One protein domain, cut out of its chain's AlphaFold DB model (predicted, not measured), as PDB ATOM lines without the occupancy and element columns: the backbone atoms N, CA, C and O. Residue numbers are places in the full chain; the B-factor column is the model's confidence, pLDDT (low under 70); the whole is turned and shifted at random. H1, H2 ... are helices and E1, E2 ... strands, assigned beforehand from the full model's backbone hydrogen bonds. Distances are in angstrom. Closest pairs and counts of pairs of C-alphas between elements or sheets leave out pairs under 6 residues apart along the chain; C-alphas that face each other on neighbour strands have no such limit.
ATOM      1  N   SER A  95     138.088 205.431 205.149       95.62
ATOM      2  CA  SER A  95     138.838 205.194 206.373       95.62
ATOM      3  C   SER A  95     140.218 205.816 206.247       95.62
ATOM      4  O   SER A  95     140.795 205.891 205.163       95.62
ATOM      5  N   ARG A  96     140.779 206.224 207.379       93.50
ATOM      6  CA  ARG A  96     142.189 206.577 207.497       93.50
ATOM      7  C   ARG A  96     142.887 205.556 208.369       93.50
ATOM      8  O   ARG A  96     142.376 205.229 209.434       93.50
ATOM      9  N   VAL A  97     144.069 205.118 207.959       93.00
ATOM     10  CA  VAL A  97     144.948 204.321 208.813       93.00
ATOM     11  C   VAL A  97     146.109 205.185 209.279       93.00
ATOM     12  O   VAL A  97     146.696 205.921 208.488       93.00
ATOM     13  N   MET A  98     146.418 205.138 210.573       91.00
ATOM     14  CA  MET A  98     147.590 205.811 211.127       91.00
ATOM     15  C   MET A  98     148.137 205.103 212.367       91.00
ATOM     16  O   MET A  98     147.445 204.294 212.983       91.00
ATOM     17  N   SER A  99     149.370 205.421 212.766       89.94
ATOM     18  CA  SER A  99     149.912 204.924 214.032       89.94
ATOM     19  C   SER A  99     149.219 205.577 215.231       89.94
ATOM     20  O   SER A  99     148.901 206.772 215.216       89.94
ATOM     21  N   TRP A 100     149.030 204.812 216.308       89.62
ATOM     22  CA  TRP A 100     148.460 205.329 217.559       89.62
ATOM     23  C   TRP A 100     149.256 206.518 218.112       89.62
ATOM     24  O   TRP A 100     148.671 207.486 218.594       89.62
ATOM     25  N   LYS A 101     150.587 206.487 217.973       85.25
ATOM     26  CA  LYS A 101     151.484 207.591 218.344       85.25
ATOM     27  C   LYS A 101     151.119 208.891 217.621       85.25
ATOM     28  O   LYS A 101     151.032 209.943 218.251       85.25
ATOM     29  N   SER A 102     150.867 208.815 216.315       84.00
ATOM     30  CA  SER A 102     150.458 209.973 215.510       84.00
ATOM     31  C   SER A 102     149.059 210.452 215.888       84.00
ATOM     32  O   SER A 102     148.839 211.651 216.034       84.00
ATOM     33  N   PHE A 103     148.128 209.522 216.103       87.88
ATOM     34  CA  PHE A 103     146.771 209.853 216.526       87.88
ATOM     35  C   PHE A 103     146.747 210.628 217.843       87.88
ATOM     36  O   PHE A 103     146.143 211.697 217.922       87.88
ATOM     37  N   ILE A 104     147.462 210.130 218.851       83.94
ATOM     38  CA  ILE A 104     147.597 210.796 220.145       83.94
ATOM     39  C   ILE A 104     148.180 212.193 219.952       83.94
ATOM     40  O   ILE A 104     147.592 213.168 220.406       83.94
ATOM     41  N   LYS A 105     149.300 212.297 219.227       80.38
ATOM     42  CA  LYS A 105     149.998 213.566 219.006       80.38
ATOM     43  C   LYS A 105     149.107 214.646 218.384       80.38
ATOM     44  O   LYS A 105     149.233 215.810 218.750       80.38
ATOM     45  N   TYR A 106     148.259 214.290 217.419       80.06
ATOM     46  CA  TYR A 106     147.495 215.279 216.650       80.06
ATOM     47  C   TYR A 106     146.056 215.480 217.123       80.06
ATOM     48  O   TYR A 106     145.485 216.542 216.870       80.06
ATOM     49  N   HIS A 107     145.458 214.490 217.788       82.56
ATOM     50  CA  HIS A 107     144.025 214.500 218.089       82.56
ATOM     51  C   HIS A 107     143.696 214.396 219.578       82.56
ATOM     52  O   HIS A 107     142.567 214.698 219.972       82.56
ATOM     53  N   ILE A 108     144.663 214.023 220.415       78.44
ATOM     54  CA  ILE A 108     144.498 213.982 221.864       78.44
ATOM     55  C   ILE A 108     145.240 215.178 222.469       78.44
ATOM     56  O   ILE A 108     146.436 215.348 222.256       78.44
ATOM     57  N   LYS A 109     144.534 216.039 223.218       69.25
ATOM     58  CA  LYS A 109     145.149 217.222 223.850       69.25
ATOM     59  C   LYS A 109     146.297 216.800 224.781       69.25
ATOM     60  O   LYS A 109     146.130 215.901 225.615       69.25
ATOM     61  N   GLU A 110     147.441 217.472 224.639       52.81
ATOM     62  CA  GLU A 110     148.631 217.273 225.475       52.81
ATOM     63  C   GLU A 110     148.291 217.386 226.972       52.81
ATOM     64  O   GLU A 110     147.495 218.229 227.385       52.81
ATOM     65  N   GLY A 111     148.892 216.512 227.785       55.50
ATOM     66  CA  GLY A 111     148.725 216.489 229.242       55.50
ATOM     67  C   GLY A 111     147.672 215.510 229.771       55.50
ATOM     68  O   GLY A 111     147.624 215.276 230.975       55.50
ATOM     69  N   THR A 112     146.861 214.894 228.903       58.69
ATOM     70  CA  THR A 112     145.828 213.933 229.341       58.69
ATOM     71  C   THR A 112     146.339 212.495 229.458       58.69
ATOM     72  O   THR A 112     145.765 211.701 230.203       58.69
ATOM     73  N   LEU A 113     147.393 212.144 228.714       64.31
ATOM     74  CA  LEU A 113     147.967 210.801 228.651       64.31
ATOM     75  C   LEU A 113     149.489 210.912 228.453       64.31
ATOM     76  O   LEU A 113     149.941 211.701 227.624       64.31
ATOM     77  N   ILE A 114     150.265 210.150 229.226       62.88
ATOM     78  CA  ILE A 114     151.730 210.060 229.117       62.88
ATOM     79  C   ILE A 114     152.056 208.666 228.584       62.88
ATOM     80  O   ILE A 114     151.583 207.674 229.138       62.88
ATOM     81  N   PHE A 115     152.862 208.605 227.528       67.31
ATOM     82  CA  PHE A 115     153.325 207.360 226.921       67.31
ATOM     83  C   PHE A 115     154.846 207.342 226.892       67.31
ATOM     84  O   PHE A 115     155.481 208.399 226.886       67.31
ATOM     85  N   ASP A 116     155.415 206.143 226.878       67.31
ATOM     86  CA  ASP A 116     156.824 205.970 226.562       67.31
ATOM     87  C   ASP A 116     157.063 206.118 225.044       67.31
ATOM     88  O   ASP A 116     156.141 206.331 224.245       67.31
ATOM     89  N   ASP A 117     158.323 206.012 224.627       67.88
ATOM     90  CA  ASP A 117     158.703 206.152 223.221       67.88
ATOM     91  C   ASP A 117     158.120 205.055 222.305       67.88
ATOM     92  O   ASP A 117     158.076 205.259 221.083       67.88
ATOM     93  N   GLN A 118     157.645 203.940 222.882       68.88
ATOM     94  CA  GLN A 118     157.055 202.785 222.191       68.88
ATOM     95  C   GLN A 118     155.555 202.966 221.896       68.88
ATOM     96  O   GLN A 118     154.968 202.178 221.153       68.88
ATOM     97  N   GLY A 119     154.936 204.030 222.416       74.81
ATOM     98  CA  GLY A 119     153.510 204.302 222.240       74.81
ATOM     99  C   GLY A 119     152.632 203.573 223.268       74.81
ATOM    100  O   GLY A 119     153.130 203.061 224.265       74.81
ATOM    101  N   PRO A 120     151.299 203.562 223.087       84.62
ATOM    102  CA  PRO A 120     150.399 203.013 224.096       84.62
ATOM    103  C   PRO A 120     150.459 201.476 224.192       84.62
ATOM    104  O   PRO A 120     150.568 200.770 223.181       84.62
ATOM    105  N   SER A 121     150.325 200.954 225.415       87.31
ATOM    106  CA  SER A 121     150.048 199.534 225.674       87.31
ATOM    107  C   SER A 121     148.654 199.143 225.172       87.31
ATOM    108  O   SER A 121     147.813 200.000 224.888       87.31
ATOM    109  N   ASP A 122     148.382 197.844 225.077       86.69
ATOM    110  CA  ASP A 122     147.089 197.353 224.590       86.69
ATOM    111  C   ASP A 122     145.950 197.716 225.564       86.69
ATOM    112  O   ASP A 122     144.858 198.095 225.138       86.69
ATOM    113  N   GLU A 123     146.223 197.717 226.873       88.69
ATOM    114  CA  GLU A 123     145.294 198.184 227.907       88.69
ATOM    115  C   GLU A 123     145.029 199.690 227.793       88.69
ATOM    116  O   GLU A 123     143.891 200.135 227.948       88.69
ATOM    117  N   GLN A 124     146.063 200.483 227.494       88.12
ATOM    118  CA  GLN A 124     145.917 201.923 227.276       88.12
ATOM    119  C   GLN A 124     145.109 202.218 226.009       88.12
ATOM    120  O   GLN A 124     144.252 203.098 226.026       88.12
ATOM    121  N   ILE A 125     145.338 201.471 224.924       89.19
ATOM    122  CA  ILE A 125     144.527 201.557 223.703       89.19
ATOM    123  C   ILE A 125     143.058 201.265 224.027       89.19
ATOM    124  O   ILE A 125     142.183 202.036 223.632       89.19
ATOM    125  N   ALA A 126     142.781 200.194 224.776       88.00
ATOM    126  CA  ALA A 126     141.421 199.836 225.166       88.00
ATOM    127  C   ALA A 126     140.737 200.951 225.984       88.00
ATOM    128  O   ALA A 126     139.598 201.312 225.692       88.00
ATOM    129  N   ASP A 127     141.435 201.551 226.954       87.56
ATOM    130  CA  ASP A 127     140.919 202.688 227.732       87.56
ATOM    131  C   ASP A 127     140.646 203.922 226.852       87.56
ATOM    132  O   ASP A 127     139.601 204.562 226.993       87.56
ATOM    133  N   ILE A 128     141.530 204.236 225.897       87.38
ATOM    134  CA  ILE A 128     141.321 205.347 224.955       87.38
ATOM    135  C   ILE A 128     140.072 205.113 224.105       87.38
ATOM    136  O   ILE A 128     139.272 206.036 223.959       87.38
ATOM    137  N   LEU A 129     139.880 203.901 223.578       87.31
ATOM    138  CA  LEU A 129     138.708 203.554 222.770       87.31
ATOM    139  C   LEU A 129     137.403 203.739 223.560       87.31
ATOM    140  O   LEU A 129     136.487 204.406 223.083       87.31
ATOM    141  N   VAL A 130     137.347 203.261 224.807       86.38
ATOM    142  CA  VAL A 130     136.173 203.442 225.683       86.38
ATOM    143  C   VAL A 130     135.902 204.925 225.972       86.38
ATOM    144  O   VAL A 130     134.754 205.383 225.974       86.38
ATOM    145  N   ARG A 131     136.955 205.717 226.210       83.56
ATOM    146  CA  ARG A 131     136.825 207.165 226.453       83.56
ATOM    147  C   ARG A 131     136.431 207.940 225.202       83.56
ATOM    148  O   ARG A 131     135.764 208.967 225.329       83.56
ATOM    149  N   TRP A 132     136.850 207.484 224.024       85.06
ATOM    150  CA  TRP A 132     136.517 208.111 222.749       85.06
ATOM    151  C   TRP A 132     135.003 208.174 222.540       85.06
ATOM    152  O   TRP A 132     134.460 209.240 222.254       85.06
ATOM    153  N   GLU A 133     134.321 207.057 222.794       78.62
ATOM    154  CA  GLU A 133     132.870 206.927 222.635       78.62
ATOM    155  C   GLU A 133     132.072 207.764 223.645       78.62
ATOM    156  O   GLU A 133     130.963 208.208 223.357       78.62
ATOM    157  N   THR A 134     132.627 207.995 224.838       74.06
ATOM    158  CA  THR A 134     131.850 208.484 225.990       74.06
ATOM    159  C   THR A 134     132.202 209.893 226.455       74.06
ATOM    160  O   THR A 134     131.381 210.536 227.110       74.06
ATOM    161  N   LYS A 135     133.419 210.383 226.184       64.44
ATOM    162  CA  LYS A 135     133.969 211.533 226.924       64.44
ATOM    163  C   LYS A 135     134.839 212.485 226.105       64.44
ATOM    164  O   LYS A 135     135.107 213.593 226.570       64.44
ATOM    165  N   TYR A 136     135.297 212.097 224.916       66.94
ATOM    166  CA  TYR A 136     136.172 212.957 224.119       66.94
ATOM    167  C   TYR A 136     135.390 213.954 223.258       66.94
ATOM    168  O   TYR A 136     134.870 213.618 222.198       66.94
ATOM    169  N   ASN A 137     135.418 215.226 223.658       60.41
ATOM    170  CA  ASN A 137     135.230 216.338 222.726       60.41
ATOM    171  C   ASN A 137     136.564 216.598 222.025       60.41
ATOM    172  O   ASN A 137     137.333 217.483 222.412       60.41
ATOM    173  N   ALA A 138     136.873 215.782 221.019       59.62
ATOM    174  CA  ALA A 138     137.993 216.049 220.133       59.62
ATOM    175  C   ALA A 138     137.635 217.235 219.229       59.62
ATOM    176  O   ALA A 138     137.272 217.045 218.083       59.62
ATOM    177  N   GLU A 139     137.708 218.465 219.734       62.22
ATOM    178  CA  GLU A 139     137.660 219.663 218.887       62.22
ATOM    179  C   GLU A 139     139.024 219.837 218.214       62.22
ATOM    180  O   GLU A 139     139.866 220.636 218.624       62.22
ATOM    181  N   SER A 140     139.271 218.999 217.212       82.38
ATOM    182  CA  SER A 140     140.451 219.065 216.360       82.38
ATOM    183  C   SER A 140     140.031 218.890 214.908       82.38
ATOM    184  O   SER A 140     138.847 218.784 214.584       82.38
ATOM    185  N   TYR A 141     141.006 218.867 214.015       87.25
ATOM    186  CA  TYR A 141     140.753 218.637 212.609       87.25
ATOM    187  C   TYR A 141     141.425 217.355 212.163       87.25
ATOM    188  O   TYR A 141     142.532 217.043 212.602       87.25
ATOM    189  N   MET A 142     140.763 216.639 211.264       86.69
ATOM    190  CA  MET A 142     141.324 215.488 210.589       86.69
ATOM    191  C   MET A 142     142.261 215.989 209.493       86.69
ATOM    192  O   MET A 142     141.820 216.460 208.443       86.69
ATOM    193  N   GLN A 143     143.555 215.952 209.788       76.19
ATOM    194  CA  GLN A 143     144.632 216.397 208.908       76.19
ATOM    195  C   GLN A 143     145.921 215.635 209.239       76.19
ATOM    196  O   GLN A 143     145.958 214.837 210.181       76.19
ATOM    197  N   THR A 144     146.965 215.835 208.452       68.56
ATOM    198  CA  THR A 144     148.342 215.441 208.792       68.56
ATOM    199  C   THR A 144     149.066 216.707 209.303       68.56
ATOM    200  O   THR A 144     148.389 217.672 209.679       68.56
ATOM    201  N   ARG A 145     150.405 216.812 209.354       65.75
ATOM    202  CA  ARG A 145     151.058 218.144 209.451       65.75
ATOM    203  C   ARG A 145     150.770 218.976 208.203       65.75
ATOM    204  O   ARG A 145     151.006 220.182 208.218       65.75
ATOM    205  N   ARG A 146     150.278 218.364 207.124       69.38
ATOM    206  CA  ARG A 146     149.782 219.050 205.931       69.38
ATOM    207  C   ARG A 146     148.286 219.375 206.080       69.38
ATOM    208  O   ARG A 146     147.581 218.713 206.838       69.38
ATOM    209  N   PRO A 147     147.765 220.381 205.351       73.56
ATOM    210  CA  PRO A 147     146.364 220.816 205.447       73.56
ATOM    211  C   PRO A 147     145.366 219.874 204.735       73.56
ATOM    212  O   PRO A 147     144.306 220.308 204.284       73.56
ATOM    213  N   PHE A 148     145.702 218.590 204.623       80.94
ATOM    214  CA  PHE A 148     144.883 217.536 204.032       80.94
ATOM    215  C   PHE A 148     145.072 216.235 204.820       80.94
ATOM    216  O   PHE A 148     145.922 216.152 205.710       80.94
ATOM    217  N   ALA A 149     144.280 215.216 204.505       85.19
ATOM    218  CA  ALA A 149     144.463 213.875 205.037       85.19
ATOM    219  C   ALA A 149     144.313 212.816 203.946       85.19
ATOM    220  O   ALA A 149     143.489 212.952 203.042       85.19
ATOM    221  N   TRP A 150     145.134 211.774 204.070       86.69
ATOM    222  CA  TRP A 150     145.099 210.580 203.235       86.69
ATOM    223  C   TRP A 150     144.083 209.597 203.774       86.69
ATOM    224  O   TRP A 150     144.025 209.340 204.982       86.69
ATOM    225  N   ILE A 151     143.276 209.075 202.862       90.88
ATOM    226  CA  ILE A 151     142.210 208.134 203.159       90.88
ATOM    227  C   ILE A 151     142.145 207.068 202.070       90.88
ATOM    228  O   ILE A 151     142.498 207.286 200.911       90.88
ATOM    229  N   THR A 152     141.636 205.911 202.457       92.75
ATOM    230  CA  THR A 152     141.353 204.783 201.577       92.75
ATOM    231  C   THR A 152     139.879 204.402 201.683       92.75
ATOM    232  O   THR A 152     139.145 204.906 202.537       92.75
ATOM    233  N   LYS A 153     139.416 203.507 200.810       93.38
ATOM    234  CA  LYS A 153     138.054 202.968 200.874       93.38
ATOM    235  C   LYS A 153     137.925 202.069 202.107       93.38
ATOM    236  O   LYS A 153     138.695 201.124 202.257       93.38
ATOM    237  N   SER A 154     136.923 202.294 202.960       95.12
ATOM    238  CA  SER A 154     136.697 201.445 204.146       95.12
ATOM    239  C   SER A 154     136.482 199.975 203.776       95.12
ATOM    240  O   SER A 154     136.897 199.083 204.511       95.12
ATOM    241  N   SER A 155     135.879 199.716 202.610       95.12
ATOM    242  CA  SER A 155     135.672 198.362 202.087       95.12
ATOM    243  C   SER A 155     136.980 197.609 201.843       95.12
ATOM    244  O   SER A 155     137.012 196.399 202.016       95.12
ATOM    245  N   PHE A 156     138.063 198.306 201.487       94.56
ATOM    246  CA  PHE A 156     139.371 197.685 201.277       94.56
ATOM    247  C   PHE A 156     139.999 197.227 202.601       94.56
ATOM    248  O   PHE A 156     140.566 196.142 202.686       94.56
ATOM    249  N   ILE A 157     139.849 198.016 203.672       95.25
ATOM    250  CA  ILE A 157     140.284 197.596 205.015       95.25
ATOM    251  C   ILE A 157     139.470 196.391 205.488       95.25
ATOM    252  O   ILE A 157     140.031 195.440 206.028       95.25
ATOM    253  N   GLN A 158     138.157 196.406 205.247       94.94
ATOM    254  CA  GLN A 158     137.289 195.277 205.562       94.94
ATOM    255  C   GLN A 158     137.695 194.008 204.796       94.94
ATOM    256  O   GLN A 158     137.781 192.950 205.410       94.94
ATOM    257  N   GLU A 159     138.013 194.115 203.505       94.44
ATOM    258  CA  GLU A 159     138.522 193.001 202.698       94.44
ATOM    259  C   GLU A 159     139.798 192.402 203.307       94.44
ATOM    260  O   GLU A 159     139.872 191.190 203.519       94.44
ATOM    261  N   ILE A 160     140.775 193.244 203.677       92.75
ATOM    262  CA  ILE A 160     141.998 192.786 204.354       92.75
ATOM    263  C   ILE A 160     141.650 192.032 205.639       92.75
ATOM    264  O   ILE A 160     142.210 190.967 205.902       92.75
ATOM    265  N   MET A 161     140.733 192.569 206.445       90.88
ATOM    266  CA  MET A 161     140.317 191.944 207.699       90.88
ATOM    267  C   MET A 161     139.634 190.591 207.480       90.88
ATOM    268  O   MET A 161     139.923 189.645 208.211       90.88
ATOM    269  N   GLU A 162     138.754 190.484 206.485       89.94
ATOM    270  CA  GLU A 162     138.044 189.249 206.149       89.94
ATOM    271  C   GLU A 162     139.022 188.157 205.708       89.94
ATOM    272  O   GLU A 162     139.010 187.064 206.279       89.94
ATOM    273  N   VAL A 163     139.948 188.477 204.798       83.44
ATOM    274  CA  VAL A 163     141.016 187.559 204.371       83.44
ATOM    275  C   VAL A 163     141.896 187.158 205.558       83.44
ATOM    276  O   VAL A 163     142.156 185.976 205.780       83.44
ATOM    277  N   SER A 164     142.284 188.123 206.392       78.00
ATOM    278  CA  SER A 164     143.159 187.873 207.541       78.00
ATOM    279  C   SER A 164     142.495 187.006 208.614       78.00
ATOM    280  O   SER A 164     143.171 186.210 209.265       78.00
ATOM    281  N   SER A 165     141.180 187.139 208.809       67.19
ATOM    282  CA  SER A 165     140.420 186.363 209.798       67.19
ATOM    283  C   SER A 165     140.379 184.862 209.480       67.19
ATOM    284  O   SER A 165     140.304 184.039 210.395       67.19
ATOM    285  N   ILE A 166     140.505 184.503 208.199       60.38
ATOM    286  CA  ILE A 166     140.621 183.118 207.725       60.38
ATOM    287  C   ILE A 166     142.004 182.548 208.088       60.38
ATOM    288  O   ILE A 166     142.129 181.382 208.460       60.38
ATOM    289  N   GLU A 167     143.034 183.393 208.076       57.59
ATOM    290  CA  GLU A 167     144.431 183.043 208.336       57.59
ATOM    291  C   GLU A 167     144.868 183.357 209.782       57.59
ATOM    292  O   GLU A 167     145.904 183.967 209.987       57.59
ATOM    293  N   LYS A 168     144.090 182.976 210.813       57.78
ATOM    294  CA  LYS A 168     144.459 183.054 212.259       57.78
ATOM    295  C   LYS A 168     145.397 184.234 212.624       57.78
ATOM    296  O   LYS A 168     146.501 184.013 213.123       57.78
ATOM    297  N   ASN A 169     145.004 185.479 212.340       54.12
ATOM    298  CA  ASN A 169     146.000 186.548 212.262       54.12
ATOM    299  C   ASN A 169     146.231 187.335 213.550       54.12
ATOM    300  O   ASN A 169     145.514 188.267 213.904       54.12
ATOM    301  N   ASP A 170     147.370 187.022 214.147       63.41
ATOM    302  CA  ASP A 170     148.127 187.883 215.043       63.41
ATOM    303  C   ASP A 170     148.827 189.055 214.297       63.41
ATOM    304  O   ASP A 170     149.477 189.881 214.940       63.41
ATOM    305  N   ASP A 171     148.696 189.142 212.962       84.25
ATOM    306  CA  ASP A 171     149.502 190.011 212.088       84.25
ATOM    307  C   ASP A 171     148.710 191.035 211.248       84.25
ATOM    308  O   ASP A 171     149.252 191.633 210.318       84.25
ATOM    309  N   LEU A 172     147.434 191.290 211.576       91.38
ATOM    310  CA  LEU A 172     146.587 192.254 210.846       91.38
ATOM    311  C   LEU A 172     147.266 193.628 210.683       91.38
ATOM    312  O   LEU A 172     147.187 194.239 209.617       91.38
ATOM    313  N   GLY A 173     147.977 194.077 211.721       91.75
ATOM    314  CA  GLY A 173     148.739 195.320 211.714       91.75
ATOM    315  C   GLY A 173     149.766 195.388 210.580       91.75
ATOM    316  O   GLY A 173     149.842 196.387 209.864       91.75
ATOM    317  N   SER A 174     150.530 194.312 210.388       90.75
ATOM    318  CA  SER A 174     151.551 194.225 209.340       90.75
ATOM    319  C   SER A 174     150.928 194.093 207.952       90.75
ATOM    320  O   SER A 174     151.388 194.751 207.023       90.75
ATOM    321  N   ILE A 175     149.848 193.316 207.805       91.94
ATOM    322  CA  ILE A 175     149.167 193.152 206.511       91.94
ATOM    323  C   ILE A 175     148.599 194.493 206.041       91.94
ATOM    324  O   ILE A 175     148.833 194.894 204.905       91.94
ATOM    325  N   VAL A 176     147.897 195.224 206.913       92.88
ATOM    326  CA  VAL A 176     147.371 196.551 206.561       92.88
ATOM    327  C   VAL A 176     148.510 197.511 206.218       92.88
ATOM    328  O   VAL A 176     148.417 198.215 205.215       92.88
ATOM    329  N   ARG A 177     149.595 197.522 207.003       90.25
ATOM    330  CA  ARG A 177     150.783 198.337 206.719       90.25
ATOM    331  C   ARG A 177     151.339 198.057 205.322       90.25
ATOM    332  O   ARG A 177     151.555 199.001 204.565       90.25
ATOM    333  N   ASP A 178     151.558 196.789 204.988       87.38
ATOM    334  CA  ASP A 178     152.174 196.396 203.724       87.38
ATOM    335  C   ASP A 178     151.243 196.694 202.537       87.38
ATOM    336  O   ASP A 178     151.692 197.280 201.556       87.38
ATOM    337  N   ARG A 179     149.942 196.395 202.643       90.44
ATOM    338  CA  ARG A 179     148.929 196.684 201.603       90.44
ATOM    339  C   ARG A 179     148.751 198.186 201.354       90.44
ATOM    340  O   ARG A 179     148.526 198.607 200.221       90.44
ATOM    341  N   LEU A 180     148.849 199.005 202.402       88.06
ATOM    342  CA  LEU A 180     148.712 200.463 202.315       88.06
ATOM    343  C   LEU A 180     150.038 201.197 202.042       88.06
ATOM    344  O   LEU A 180     150.068 202.422 202.075       88.06
ATOM    345  N   GLY A 181     151.149 200.496 201.800       82.50
ATOM    346  CA  GLY A 181     152.428 201.160 201.517       82.50
ATOM    347  C   GLY A 181     152.986 201.984 202.688       82.50
ATOM    348  O   GLY A 181     153.788 202.898 202.483       82.50
ATOM    349  N   LEU A 182     152.586 201.677 203.930       83.50
ATOM    350  CA  LEU A 182     152.920 202.438 205.143       83.50
ATOM    351  C   LEU A 182     154.312 202.078 205.681       83.50
ATOM    352  O   LEU A 182     154.488 201.744 206.855       83.50
ATOM    353  N   VAL A 183     155.327 202.128 204.818       77.75
ATOM    354  CA  VAL A 183     156.688 201.655 205.125       77.75
ATOM    355  C   VAL A 183     157.330 202.387 206.306       77.75
ATOM    356  O   VAL A 183     158.108 201.779 207.040       77.75
ATOM    357  N   ALA A 184     156.935 203.642 206.540       75.50
ATOM    358  CA  ALA A 184     157.386 204.454 207.665       75.50
ATOM    359  C   ALA A 184     156.977 203.892 209.038       75.50
ATOM    360  O   ALA A 184     157.594 204.252 210.039       75.50
ATOM    361  N   TYR A 185     155.947 203.041 209.108       83.31
ATOM    362  CA  TYR A 185     155.533 202.420 210.365       83.31
ATOM    363  C   TYR A 185     156.386 201.188 210.634       83.31
ATOM    364  O   TYR A 185     156.512 200.297 209.789       83.31
ATOM    365  N   GLN A 186     157.005 201.166 211.808       83.25
ATOM    366  CA  GLN A 186     158.017 200.186 212.170       83.25
ATOM    367  C   GLN A 186     157.432 199.014 212.962       83.25
ATOM    368  O   GLN A 186     156.317 199.054 213.480       83.25
ATOM    369  N   SER A 187     158.221 197.944 213.070       87.12
ATOM    370  CA  SER A 187     157.893 196.805 213.930       87.12
ATOM    371  C   SER A 187     157.686 197.259 215.379       87.12
ATOM    372  O   SER A 187     158.475 198.033 215.908       87.12
ATOM    373  N   GLY A 188     156.654 196.732 216.031       87.50
ATOM    374  CA  GLY A 188     156.247 197.068 217.395       87.50
ATOM    375  C   GLY A 188     155.192 198.173 217.473       87.50
ATOM    376  O   GLY A 188     154.433 198.203 218.448       87.50
ATOM    377  N   GLU A 189     155.082 199.023 216.444       88.12
ATOM    378  CA  GLU A 189     154.067 200.074 216.409       88.12
ATOM    379  C   GLU A 189     152.656 199.489 216.297       88.12
ATOM    380  O   GLU A 189     152.398 198.554 215.534       88.12
ATOM    381  N   SER A 190     151.730 200.080 217.050       90.88
ATOM    382  CA  SER A 190     150.299 199.803 216.935       90.88
ATOM    383  C   SER A 190     149.673 200.734 215.901       90.88
ATOM    384  O   SER A 190     149.857 201.958 215.966       90.88
ATOM    385  N   ILE A 191     148.866 200.173 215.006       92.00
ATOM    386  CA  ILE A 191     148.114 200.933 214.008       92.00
ATOM    387  C   ILE A 191     146.611 200.937 214.295       92.00
ATOM    388  O   ILE A 191     146.054 200.053 214.949       92.00
ATOM    389  N   LEU A 192     145.960 201.979 213.803       94.19
ATOM    390  CA  LEU A 192     144.580 202.329 214.093       94.19
ATOM    391  C   LEU A 192     143.871 202.668 212.780       94.19
ATOM    392  O   LEU A 192     144.433 203.360 211.932       94.19
ATOM    393  N   GLU A 193     142.628 202.221 212.647       96.12
ATOM    394  CA  GLU A 193     141.683 202.679 211.634       96.12
ATOM    395  C   GLU A 193     140.755 203.739 212.238       96.12
ATOM    396  O   GLU A 193     140.109 203.507 213.261       96.12
ATOM    397  N   ILE A 194     140.649 204.885 211.573       95.69
ATOM    398  CA  ILE A 194     139.648 205.915 211.837       95.69
ATOM    399  C   ILE A 194     138.629 205.868 210.704       95.69
ATOM    400  O   ILE A 194     138.959 206.221 209.569       95.69
ATOM    401  N   GLN A 195     137.395 205.461 210.992       96.12
ATOM    402  CA  GLN A 195     136.336 205.412 209.983       96.12
ATOM    403  C   GLN A 195     135.525 206.703 210.012       96.12
ATOM    404  O   GLN A 195     135.141 207.212 211.072       96.12
ATOM    405  N   TYR A 196     135.287 207.246 208.826       94.88
ATOM    406  CA  TYR A 196     134.628 208.529 208.670       94.88
ATOM    407  C   TYR A 196     133.115 208.311 208.680       94.88
ATOM    408  O   TYR A 196     132.626 207.370 208.050       94.88
ATOM    409  N   PRO A 197     132.341 209.195 209.332       93.31
ATOM    410  CA  PRO A 197     130.908 209.261 209.089       93.31
ATOM    411  C   PRO A 197     130.645 209.487 207.597       93.31
ATOM    412  O   PRO A 197     131.338 210.292 206.978       93.31
ATOM    413  N   THR A 198     129.618 208.855 207.027       88.62
ATOM    414  CA  THR A 198     129.305 208.956 205.588       88.62
ATOM    415  C   THR A 198     129.164 210.407 205.105       88.62
ATOM    416  O   THR A 198     129.556 210.732 203.995       88.62
ATOM    417  N   GLN A 199     128.662 211.304 205.958       87.69
ATOM    418  CA  GLN A 199     128.495 212.733 205.669       87.69
ATOM    419  C   GLN A 199     129.718 213.615 205.979       87.69
ATOM    420  O   GLN A 199     129.627 214.835 205.867       87.69
ATOM    421  N   ALA A 200     130.826 213.049 206.463       88.06
ATOM    422  CA  ALA A 200     131.982 213.838 206.890       88.06
ATOM    423  C   ALA A 200     132.837 214.339 205.720       88.06
ATOM    424  O   ALA A 200     133.558 215.322 205.881       88.06
ATOM    425  N   VAL A 201     132.765 213.672 204.566       87.62
ATOM    426  CA  VAL A 201     133.559 214.008 203.385       87.62
ATOM    427  C   VAL A 201     132.641 214.210 202.195       87.62
ATOM    428  O   VAL A 201     131.798 213.364 201.902       87.62
ATOM    429  N   ASN A 202     132.823 215.330 201.504       86.69
ATOM    430  CA  ASN A 202     132.215 215.542 200.205       86.69
ATOM    431  C   ASN A 202     133.032 214.779 199.152       86.69
ATOM    432  O   ASN A 202     134.203 215.084 198.937       86.69
ATOM    433  N   ILE A 203     132.429 213.777 198.513       82.19
ATOM    434  CA  ILE A 203     133.128 212.908 197.553       82.19
ATOM    435  C   ILE A 203     133.589 213.685 196.318       82.19
ATOM    436  O   ILE A 203     134.648 213.379 195.771       82.19
ATOM    437  N   ASP A 204     132.876 214.750 195.953       79.50
ATOM    438  CA  ASP A 204     133.263 215.638 194.854       79.50
ATOM    439  C   ASP A 204     134.523 216.465 195.174       79.50
ATOM    440  O   ASP A 204     135.173 216.994 194.273       79.50
ATOM    441  N   GLU A 205     134.896 216.573 196.454       82.12
ATOM    442  CA  GLU A 205     136.117 217.247 196.913       82.12
ATOM    443  C   GLU A 205     137.296 216.283 197.097       82.12
ATOM    444  O   GLU A 205     138.411 216.726 197.395       82.12
ATOM    445  N   LEU A 206     137.072 214.976 196.915       85.25
ATOM    446  CA  LEU A 206     138.127 213.972 196.970       85.25
ATOM    447  C   LEU A 206     139.005 214.058 195.738       85.25
ATOM    448  O   LEU A 206     138.528 214.121 194.605       85.25
ATOM    449  N   LYS A 207     140.309 213.987 195.970       80.81
ATOM    450  CA  LYS A 207     141.300 214.068 194.908       80.81
ATOM    451  C   LYS A 207     142.218 212.861 194.950       80.81
ATOM    452  O   LYS A 207     142.570 212.397 196.033       80.81
ATOM    453  N   ALA A 208     142.642 212.371 193.789       79.06
ATOM    454  CA  ALA A 208     143.748 211.429 193.748       79.06
ATOM    455  C   ALA A 208     145.014 212.131 194.289       79.06
ATOM    456  O   ALA A 208     145.283 213.277 193.901       79.06
ATOM    457  N   PRO A 209     145.771 211.499 195.201       73.50
ATOM    458  CA  PRO A 209     147.085 212.007 195.569       73.50
ATOM    459  C   PRO A 209     147.995 212.008 194.339       73.50
ATOM    460  O   PRO A 209     147.851 211.163 193.466       73.50
ATOM    461  N   THR A 210     148.923 212.956 194.260       58.66
ATOM    462  CA  THR A 210     149.890 213.058 193.144       58.66
ATOM    463  C   THR A 210     151.332 213.242 193.612       58.66
ATOM    464  O   THR A 210     152.239 213.419 192.814       58.66
ATOM    465  N   PHE A 211     151.560 213.211 194.924       57.03
ATOM    466  CA  PHE A 211     152.863 213.346 195.576       57.03
ATOM    467  C   PHE A 211     152.759 212.757 196.985       57.03
ATOM    468  O   PHE A 211     151.663 212.492 197.463       57.03
ATOM    469  N   LEU A 212     153.892 212.553 197.652       48.66
ATOM    470  CA  LEU A 212     153.984 211.880 198.948       48.66
ATOM    471  C   LEU A 212     153.533 212.782 200.109       48.66
ATOM    472  O   LEU A 212     154.015 213.909 200.254       48.66
ATOM    473  N   ASP A 213     152.672 212.274 200.996       46.47
ATOM    474  CA  ASP A 213     152.413 212.918 202.288       46.47
ATOM    475  C   ASP A 213     153.595 212.706 203.226       46.47
ATOM    476  O   ASP A 213     153.745 211.666 203.870       46.47
ATOM    477  N   SER A 214     154.454 213.715 203.304       42.12
ATOM    478  CA  SER A 214     155.673 213.708 204.113       42.12
ATOM    479  C   SER A 214     155.416 213.824 205.628       42.12
ATOM    480  O   SER A 214     156.208 214.452 206.339       42.12
ATOM    481  N   ASP A 215     154.283 213.315 206.111       43.91
ATOM    482  CA  ASP A 215     153.957 213.245 207.536       43.91
ATOM    483  C   ASP A 215     154.325 211.930 208.200       43.91
ATOM    484  O   ASP A 215     154.676 211.884 209.385       43.91
ATOM    485  N   CYS A 216     154.298 210.880 207.393       44.91
ATOM    486  CA  CYS A 216     155.173 209.742 207.559       44.91
ATOM    487  C   CYS A 216     156.605 210.232 207.276       44.91
ATOM    488  O   CYS A 216     156.792 211.292 206.677       44.91
ATOM    489  N   THR A 217     157.648 209.552 207.740       39.19
ATOM    490  CA  THR A 217     159.026 209.944 207.394       39.19
ATOM    491  C   THR A 217     159.200 210.009 205.865       39.19
ATOM    492  O   THR A 217     158.275 209.689 205.123       39.19
ATOM    493  N   LYS A 218     160.350 210.476 205.364       44.97
ATOM    494  CA  LYS A 218     160.649 210.770 203.940       44.97
ATOM    495  C   LYS A 218     160.453 209.593 202.949       44.97
ATOM    496  O   LYS A 218     160.845 209.716 201.793       44.97
ATOM    497  N   ASP A 219     159.828 208.516 203.399       44.03
ATOM    498  CA  ASP A 219     159.980 207.153 202.944       44.03
ATOM    499  C   ASP A 219     158.625 206.534 202.538       44.03
ATOM    500  O   ASP A 219     158.623 205.440 201.996       44.03
ATOM    501  N   SER A 220     157.463 207.178 202.755       50.62
ATOM    502  CA  SER A 220     156.170 206.639 202.273       50.62
ATOM    503  C   SER A 220     156.154 206.474 200.752       50.62
ATOM    504  O   SER A 220     156.574 207.376 200.032       50.62
ATOM    505  N   VAL A 221     155.634 205.345 200.258       51.50
ATOM    506  CA  VAL A 221     155.672 204.992 198.831       51.50
ATOM    507  C   VAL A 221     154.254 204.907 198.256       51.50
ATOM    508  O   VAL A 221     153.497 203.992 198.570       51.50
ATOM    509  N   TYR A 222     153.919 205.830 197.356       59.81
ATOM    510  CA  TYR A 222     152.654 205.875 196.610       59.81
ATOM    511  C   TYR A 222     152.900 205.676 195.113       59.81
ATOM    512  O   TYR A 222     153.835 206.278 194.592       59.81
ATOM    513  N   CYS A 223     152.044 204.918 194.417       55.91
ATOM    514  CA  CYS A 223     152.081 204.812 192.960       55.91
ATOM    515  C   CYS A 223     151.011 205.671 192.309       55.91
ATOM    516  O   CYS A 223     149.813 205.460 192.521       55.91
ATOM    517  N   SER A 224     151.436 206.569 191.423       54.09
ATOM    518  CA  SER A 224     150.515 207.355 190.611       54.09
ATOM    519  C   SER A 224     149.857 206.548 189.505       54.09
ATOM    520  O   SER A 224     150.037 206.784 188.312       54.09
ATOM    521  N   VAL A 225     149.051 205.565 189.887       61.41
ATOM    522  CA  VAL A 225     148.177 204.855 188.966       61.41
ATOM    523  C   VAL A 225     146.814 205.518 189.029       61.41
ATOM    524  O   VAL A 225     146.059 205.324 189.979       61.41
ATOM    525  N   MET A 226     146.488 206.301 187.998       56.56
ATOM    526  CA  MET A 226     145.097 206.641 187.729       56.56
ATOM    527  C   MET A 226     144.409 205.361 187.296       56.56
ATOM    528  O   MET A 226     144.726 204.792 186.253       56.56
ATOM    529  N   THR A 227     143.479 204.922 188.120       68.25
ATOM    530  CA  THR A 227     142.558 203.854 187.753       68.25
ATOM    531  C   THR A 227     141.213 204.465 187.385       68.25
ATOM    532  O   THR A 227     140.928 205.618 187.723       68.25
ATOM    533  N   ASP A 228     140.370 203.702 186.692       75.44
ATOM    534  CA  ASP A 228     139.077 204.186 186.189       75.44
ATOM    535  C   ASP A 228     138.138 204.701 187.296       75.44
ATOM    536  O   ASP A 228     137.198 205.450 187.019       75.44
ATOM    537  N   ASP A 229     138.406 204.339 188.555       77.50
ATOM    538  CA  ASP A 229     137.645 204.770 189.725       77.50
ATOM    539  C   ASP A 229     138.045 206.145 190.281       77.50
ATOM    540  O   ASP A 229     137.507 206.541 191.309       77.50
ATOM    541  N   GLY A 230     138.970 206.866 189.637       77.25
ATOM    542  CA  GLY A 230     139.377 208.217 190.044       77.25
ATOM    543  C   GLY A 230     140.219 208.283 191.324       77.25
ATOM    544  O   GLY A 230     140.536 209.379 191.783       77.25
ATOM    545  N   CYS A 231     140.602 207.139 191.895       84.62
ATOM    546  CA  CYS A 231     141.493 207.062 193.048       84.62
ATOM    547  C   CYS A 231     142.928 206.733 192.597       84.62
ATOM    548  O   CYS A 231     143.138 206.043 191.592       84.62
ATOM    549  N   GLY A 232     143.913 207.180 193.381       82.44
ATOM    550  CA  GLY A 232     145.299 206.722 193.278       82.44
ATOM    551  C   GLY A 232     145.470 205.304 193.836       82.44
ATOM    552  O   GLY A 232     144.493 204.701 194.297       82.44
ATOM    553  N   ARG A 233     146.696 204.761 193.801       83.00
ATOM    554  CA  ARG A 233     147.004 203.443 194.372       83.00
ATOM    555  C   ARG A 233     148.249 203.450 195.262       83.00
ATOM    556  O   ARG A 233     149.281 204.006 194.895       83.00
ATOM    557  N   THR A 234     148.189 202.787 196.412       81.00
ATOM    558  CA  THR A 234     149.397 202.479 197.198       81.00
ATOM    559  C   THR A 234     150.263 201.467 196.461       81.00
ATOM    560  O   THR A 234     149.782 200.748 195.582       81.00
ATOM    561  N   ILE A 235     151.539 201.379 196.838       76.06
ATOM    562  CA  ILE A 235     152.353 200.204 196.526       76.06
ATOM    563  C   ILE A 235     152.246 199.211 197.676       76.06
ATOM    564  O   ILE A 235     152.558 199.548 198.818       76.06
ATOM    565  N   ASN A 236     151.888 197.972 197.361       82.31
ATOM    566  CA  ASN A 236     152.017 196.874 198.301       82.31
ATOM    567  C   ASN A 236     153.501 196.588 198.565       82.31
ATOM    568  O   ASN A 236     154.260 196.301 197.639       82.31
ATOM    569  N   LEU A 237     153.928 196.659 199.826       79.19
ATOM    570  CA  LEU A 237     155.342 196.519 200.194       79.19
ATOM    571  C   LEU A 237     155.890 195.105 199.966       79.19
ATOM    572  O   LEU A 237     157.088 194.946 199.738       79.19
ATOM    573  N   SER A 238     155.034 194.084 200.008       79.25
ATOM    574  CA  SER A 238     155.434 192.693 199.795       79.25
ATOM    575  C   SER A 238     155.584 192.370 198.305       79.25
ATOM    576  O   SER A 238     156.508 191.654 197.926       79.25
ATOM    577  N   THR A 239     154.698 192.899 197.453       80.19
ATOM    578  CA  THR A 239     154.665 192.575 196.012       80.19
ATOM    579  C   THR A 239     155.289 193.643 195.118       80.19
ATOM    580  O   THR A 239     155.627 193.347 193.977       80.19
ATOM    581  N   CYS A 240     155.476 194.866 195.622       74.81
ATOM    582  CA  CYS A 240     155.901 196.046 194.859       74.81
ATOM    583  C   CYS A 240     154.950 196.438 193.706       74.81
ATOM    584  O   CYS A 240     155.356 197.151 192.780       74.81
ATOM    585  N   GLU A 241     153.689 196.007 193.780       79.75
ATOM    586  CA  GLU A 241     152.645 196.298 192.793       79.75
ATOM    587  C   GLU A 241     151.575 197.259 193.346       79.75
ATOM    588  O   GLU A 241     151.428 197.370 194.569       79.75
ATOM    589  N   PRO A 242     150.832 197.971 192.473       82.94
ATOM    590  CA  PRO A 242     149.706 198.809 192.883       82.94
ATOM    591  C   PRO A 242     148.635 198.012 193.636       82.94
ATOM    592  O   PRO A 242     148.290 196.907 193.218       82.94
ATOM    593  N   ASP A 243     148.081 198.579 194.711       88.06
ATOM    594  CA  ASP A 243     147.144 197.854 195.580       88.06
ATOM    595  C   ASP A 243     145.973 198.717 196.082       88.06
ATOM    596  O   ASP A 243     144.944 198.818 195.410       88.06
ATOM    597  N   ALA A 244     146.097 199.375 197.237       89.31
ATOM    598  CA  ALA A 244     144.970 200.025 197.893       89.31
ATOM    599  C   ALA A 244     144.521 201.308 197.186       89.31
ATOM    600  O   ALA A 244     145.363 202.139 196.847       89.31
ATOM    601  N   PRO A 245     143.206 201.537 197.011       90.25
ATOM    602  CA  PRO A 245     142.691 202.792 196.481       90.25
ATOM    603  C   PRO A 245     142.888 203.926 197.487       90.25
ATOM    604  O   PRO A 245     142.434 203.818 198.625       90.25
ATOM    605  N   GLU A 246     143.490 205.033 197.060       87.06
ATOM    606  CA  GLU A 246     143.715 206.198 197.920       87.06
ATOM    607  C   GLU A 246     143.244 207.504 197.302       87.06
ATOM    608  O   GLU A 246     143.330 207.738 196.093       87.06
ATOM    609  N   VAL A 247     142.752 208.369 198.177       87.56
ATOM    610  CA  VAL A 247     142.345 209.737 197.882       87.56
ATOM    611  C   VAL A 247     142.755 210.636 199.040       87.56
ATOM    612  O   VAL A 247     143.045 210.180 200.148       87.56
ATOM    613  N   ILE A 248     142.766 211.933 198.784       85.81
ATOM    614  CA  ILE A 248     142.992 212.954 199.794       85.81
ATOM    615  C   ILE A 248     141.785 213.872 199.882       85.81
ATOM    616  O   ILE A 248     141.090 214.108 198.891       85.81
ATOM    617  N   HIS A 249     141.565 214.419 201.070       87.81
ATOM    618  CA  HIS A 249     140.558 215.446 201.307       87.81
ATOM    619  C   HIS A 249     141.176 216.633 202.063       87.81
ATOM    620  O   HIS A 249     142.147 216.447 202.809       87.81
ATOM    621  N   PRO A 250     140.640 217.857 201.900       84.75
ATOM    622  CA  PRO A 250     141.075 219.007 202.685       84.75
ATOM    623  C   PRO A 250     140.743 218.813 204.167       84.75
ATOM    624  O   PRO A 250     139.941 217.966 204.542       84.75
ATOM    625  N   LYS A 251     141.340 219.626 205.031       84.50
ATOM    626  CA  LYS A 251     141.050 219.662 206.470       84.50
ATOM    627  C   LYS A 251     139.537 219.652 206.786       84.50
ATOM    628  O   LYS A 251     138.825 220.583 206.420       84.50
ATOM    629  N   ILE A 252     139.079 218.655 207.546       89.38
ATOM    630  CA  ILE A 252     137.688 218.543 208.036       89.38
ATOM    631  C   ILE A 252     137.637 218.454 209.562       89.38
ATOM    632  O   ILE A 252     138.624 218.090 210.203       89.38
ATOM    633  N   ASN A 253     136.490 218.771 210.162       90.06
ATOM    634  CA  ASN A 253     136.308 218.683 211.612       90.06
ATOM    635  C   ASN A 253     136.370 217.228 212.084       90.06
ATOM    636  O   ASN A 253     135.555 216.403 211.672       90.06
ATOM    637  N   PHE A 254     137.295 216.932 212.994       89.62
ATOM    638  CA  PHE A 254     137.336 215.650 213.680       89.62
ATOM    639  C   PHE A 254     136.450 215.712 214.924       89.62
ATOM    640  O   PHE A 254     136.318 216.766 215.534       89.62
ATOM    641  N   SER A 255     135.778 214.617 215.267       88.06
ATOM    642  CA  SER A 255     134.889 214.544 216.432       88.06
ATOM    643  C   SER A 255     134.657 213.090 216.836       88.06
ATOM    644  O   SER A 255     135.018 212.175 216.098       88.06
ATOM    645  N   ASN A 256     133.971 212.863 217.952       85.25
ATOM    646  CA  ASN A 256     133.565 211.526 218.400       85.25
ATOM    647  C   ASN A 256     132.558 210.810 217.476       85.25
ATOM    648  O   ASN A 256     132.213 209.663 217.730       85.25
ATOM    649  N   LYS A 257     132.078 211.456 216.403       89.81
ATOM    650  CA  LYS A 257     131.257 210.788 215.377       89.81
ATOM    651  C   LYS A 257     132.056 209.779 214.552       89.81
ATOM    652  O   LYS A 257     131.462 208.905 213.932       89.81
ATOM    653  N   TYR A 258     133.375 209.933 214.505       93.38
ATOM    654  CA  TYR A 258     134.272 208.998 213.843       93.38
ATOM    655  C   TYR A 258     134.454 207.769 214.726       93.38
ATOM    656  O   TYR A 258     134.684 207.910 215.928       93.38
ATOM    657  N   SER A 259     134.393 206.579 214.138       93.50
ATOM    658  CA  SER A 259     134.712 205.351 214.862       93.50
ATOM    659  C   SER A 259     136.215 205.094 214.813       93.50
ATOM    660  O   SER A 259     136.885 205.363 213.814       93.50
ATOM    661  N   LEU A 260     136.745 204.570 215.914       94.00
ATOM    662  CA  LEU A 260     138.131 204.131 216.019       94.00
ATOM    663  C   LEU A 260     138.153 202.614 216.141       94.00
ATOM    664  O   LEU A 260     137.366 202.034 216.887       94.00
ATOM    665  N   ARG A 261     139.085 201.972 215.447       94.69
ATOM    666  CA  ARG A 261     139.312 200.533 215.545       94.69
ATOM    667  C   ARG A 261     140.804 200.264 215.645       94.69
ATOM    668  O   ARG A 261     141.584 200.725 214.817       94.69
ATOM    669  N   ASN A 262     141.206 199.506 216.661       94.12
ATOM    670  CA  ASN A 262     142.580 199.029 216.750       94.12
ATOM    671  C   ASN A 262     142.806 197.935 215.698       94.12
ATOM    672  O   ASN A 262     142.073 196.946 215.686       94.12
ATOM    673  N   LEU A 263     143.810 198.106 214.839       93.00
ATOM    674  CA  LEU A 263     144.180 197.122 213.817       93.00
ATOM    675  C   LEU A 263     145.330 196.208 214.272       93.00
ATOM    676  O   LEU A 263     145.707 195.281 213.560       93.00
ATOM    677  N   GLY A 264     145.860 196.436 215.478       91.94
ATOM    678  CA  GLY A 264     146.898 195.613 216.090       91.94
ATOM    679  C   GLY A 264     148.309 196.166 215.891       91.94
ATOM    680  O   GLY A 264     148.506 197.291 215.426       91.94
ATOM    681  N   ARG A 265     149.301 195.368 216.300       91.19
ATOM    682  CA  ARG A 265     150.729 195.703 216.226       91.19
ATOM    683  C   ARG A 265     151.364 195.165 214.952       91.19
ATOM    684  O   ARG A 265     151.029 194.071 214.508       91.19
ATOM    685  N   ILE A 266     152.334 195.901 214.425       90.00
ATOM    686  CA  ILE A 266     153.206 195.446 213.339       90.00
ATOM    687  C   ILE A 266     154.225 194.477 213.948       90.00
ATOM    688  O   ILE A 266     155.070 194.890 214.742       90.00
ATOM    689  N   ARG A 267     154.148 193.176 213.651       85.50
ATOM    690  CA  ARG A 267     154.959 192.165 214.360       85.50
ATOM    691  C   ARG A 267     156.326 191.926 213.746       85.50
ATOM    692  O   ARG A 267     157.248 191.577 214.483       85.50
TER     693      ARG A 267
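Overview. This is residues 95 to 267 of the 304 residues of an uncharacterized protein of Acaryochloris sp. RCC1774 (UniProt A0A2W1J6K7). A small three-stranded sheet, E1, E4 and E8, forms the core, with H1 and H2 over one face and H3 and H4 over the other. Beside its E1 edge lies a second, strongly twisted sheet of E3, E6 and E5, past which the long unnamed stretch 196 to 231 loops, and the short strands E2 and E7 pair near one end of E6. The printed part has 173 residues, with four named helices and eight named strands in the order E1 H1 H2 E2 E3 H3 H4 E4 E5 E6 E7 E8; the class is mixed, helices and strands, with 85 residues, under half, in named elements. The sheets E1 - E4 - E8 and E3 - E6 - E5, in these orders, are all antiparallel, and E2 - E7 is a sheet of two strands. The whole is compact, with a radius of gyration of the C-alphas of 15.5 A and spans of 43 by 37 by 30 A.

Along the chain. E1, residues 95 to 99, begins at C-alpha 95 (138.838, 205.194, 206.373), and H1, residues 100 to 107, follows at once. H2, residues 122 to 134, is 18.9 A long and begins at C-alpha 122 (147.089, 197.353, 224.590). E2 is residues 140 to 142 and E3 residues 148 to 153. H3, residues 154 to 166, is 19.1 A long; H4 is residues 172 to 179. E4 is residues 190 to 195, E5 residues 232 to 235, and E6, residues 242 to 250, is 24.1 A long. E7 is residues 252 to 254, and E8, residues 259 to 265, ends at C-alpha 265 (150.729, 195.703, 216.226).

Arrangement. E4 is the inner strand between E1 and E8: N 96 and O 194 are 2.8 A apart, N 193 and O 261 2.8 A, within hydrogen-bond range. H2 runs along E8 at a height over the sheet of 9.7 A, on the same face as H1, at 7.3 A. H3 and H4 are on the opposite face and touch, Ser 164 and Leu 172 being their closest C-alphas at 6.5 A, at a steep tilt of 55 degrees. The closest C-alphas of E1 and E3, Arg 96 and Ile 151, are 4.6 A apart. E6 pairs with E3, N 151 and O 247 at 2.9 A, and makes a hairpin with E5, N 232 and O 246 at 2.8 A. E6 runs on into E7 at 96 degrees; E7 pairs with E2, N 142 and O 252 at 2.8 A. Every O i to N i+4 pair is within hydrogen-bond range in H1 and H4; in H2 and H3 it is 8 of 9.

Size, cuts and confidence. The farthest C-alphas, Gly 111 and Asp 228, are 45.8 A apart. The printed part has no cut. The links H1 to H2 and E4 to E5 are long. The mean pLDDT of the printed part is 79.7, with 42 residues under 70, among them 109 to 118 and 210 to 227.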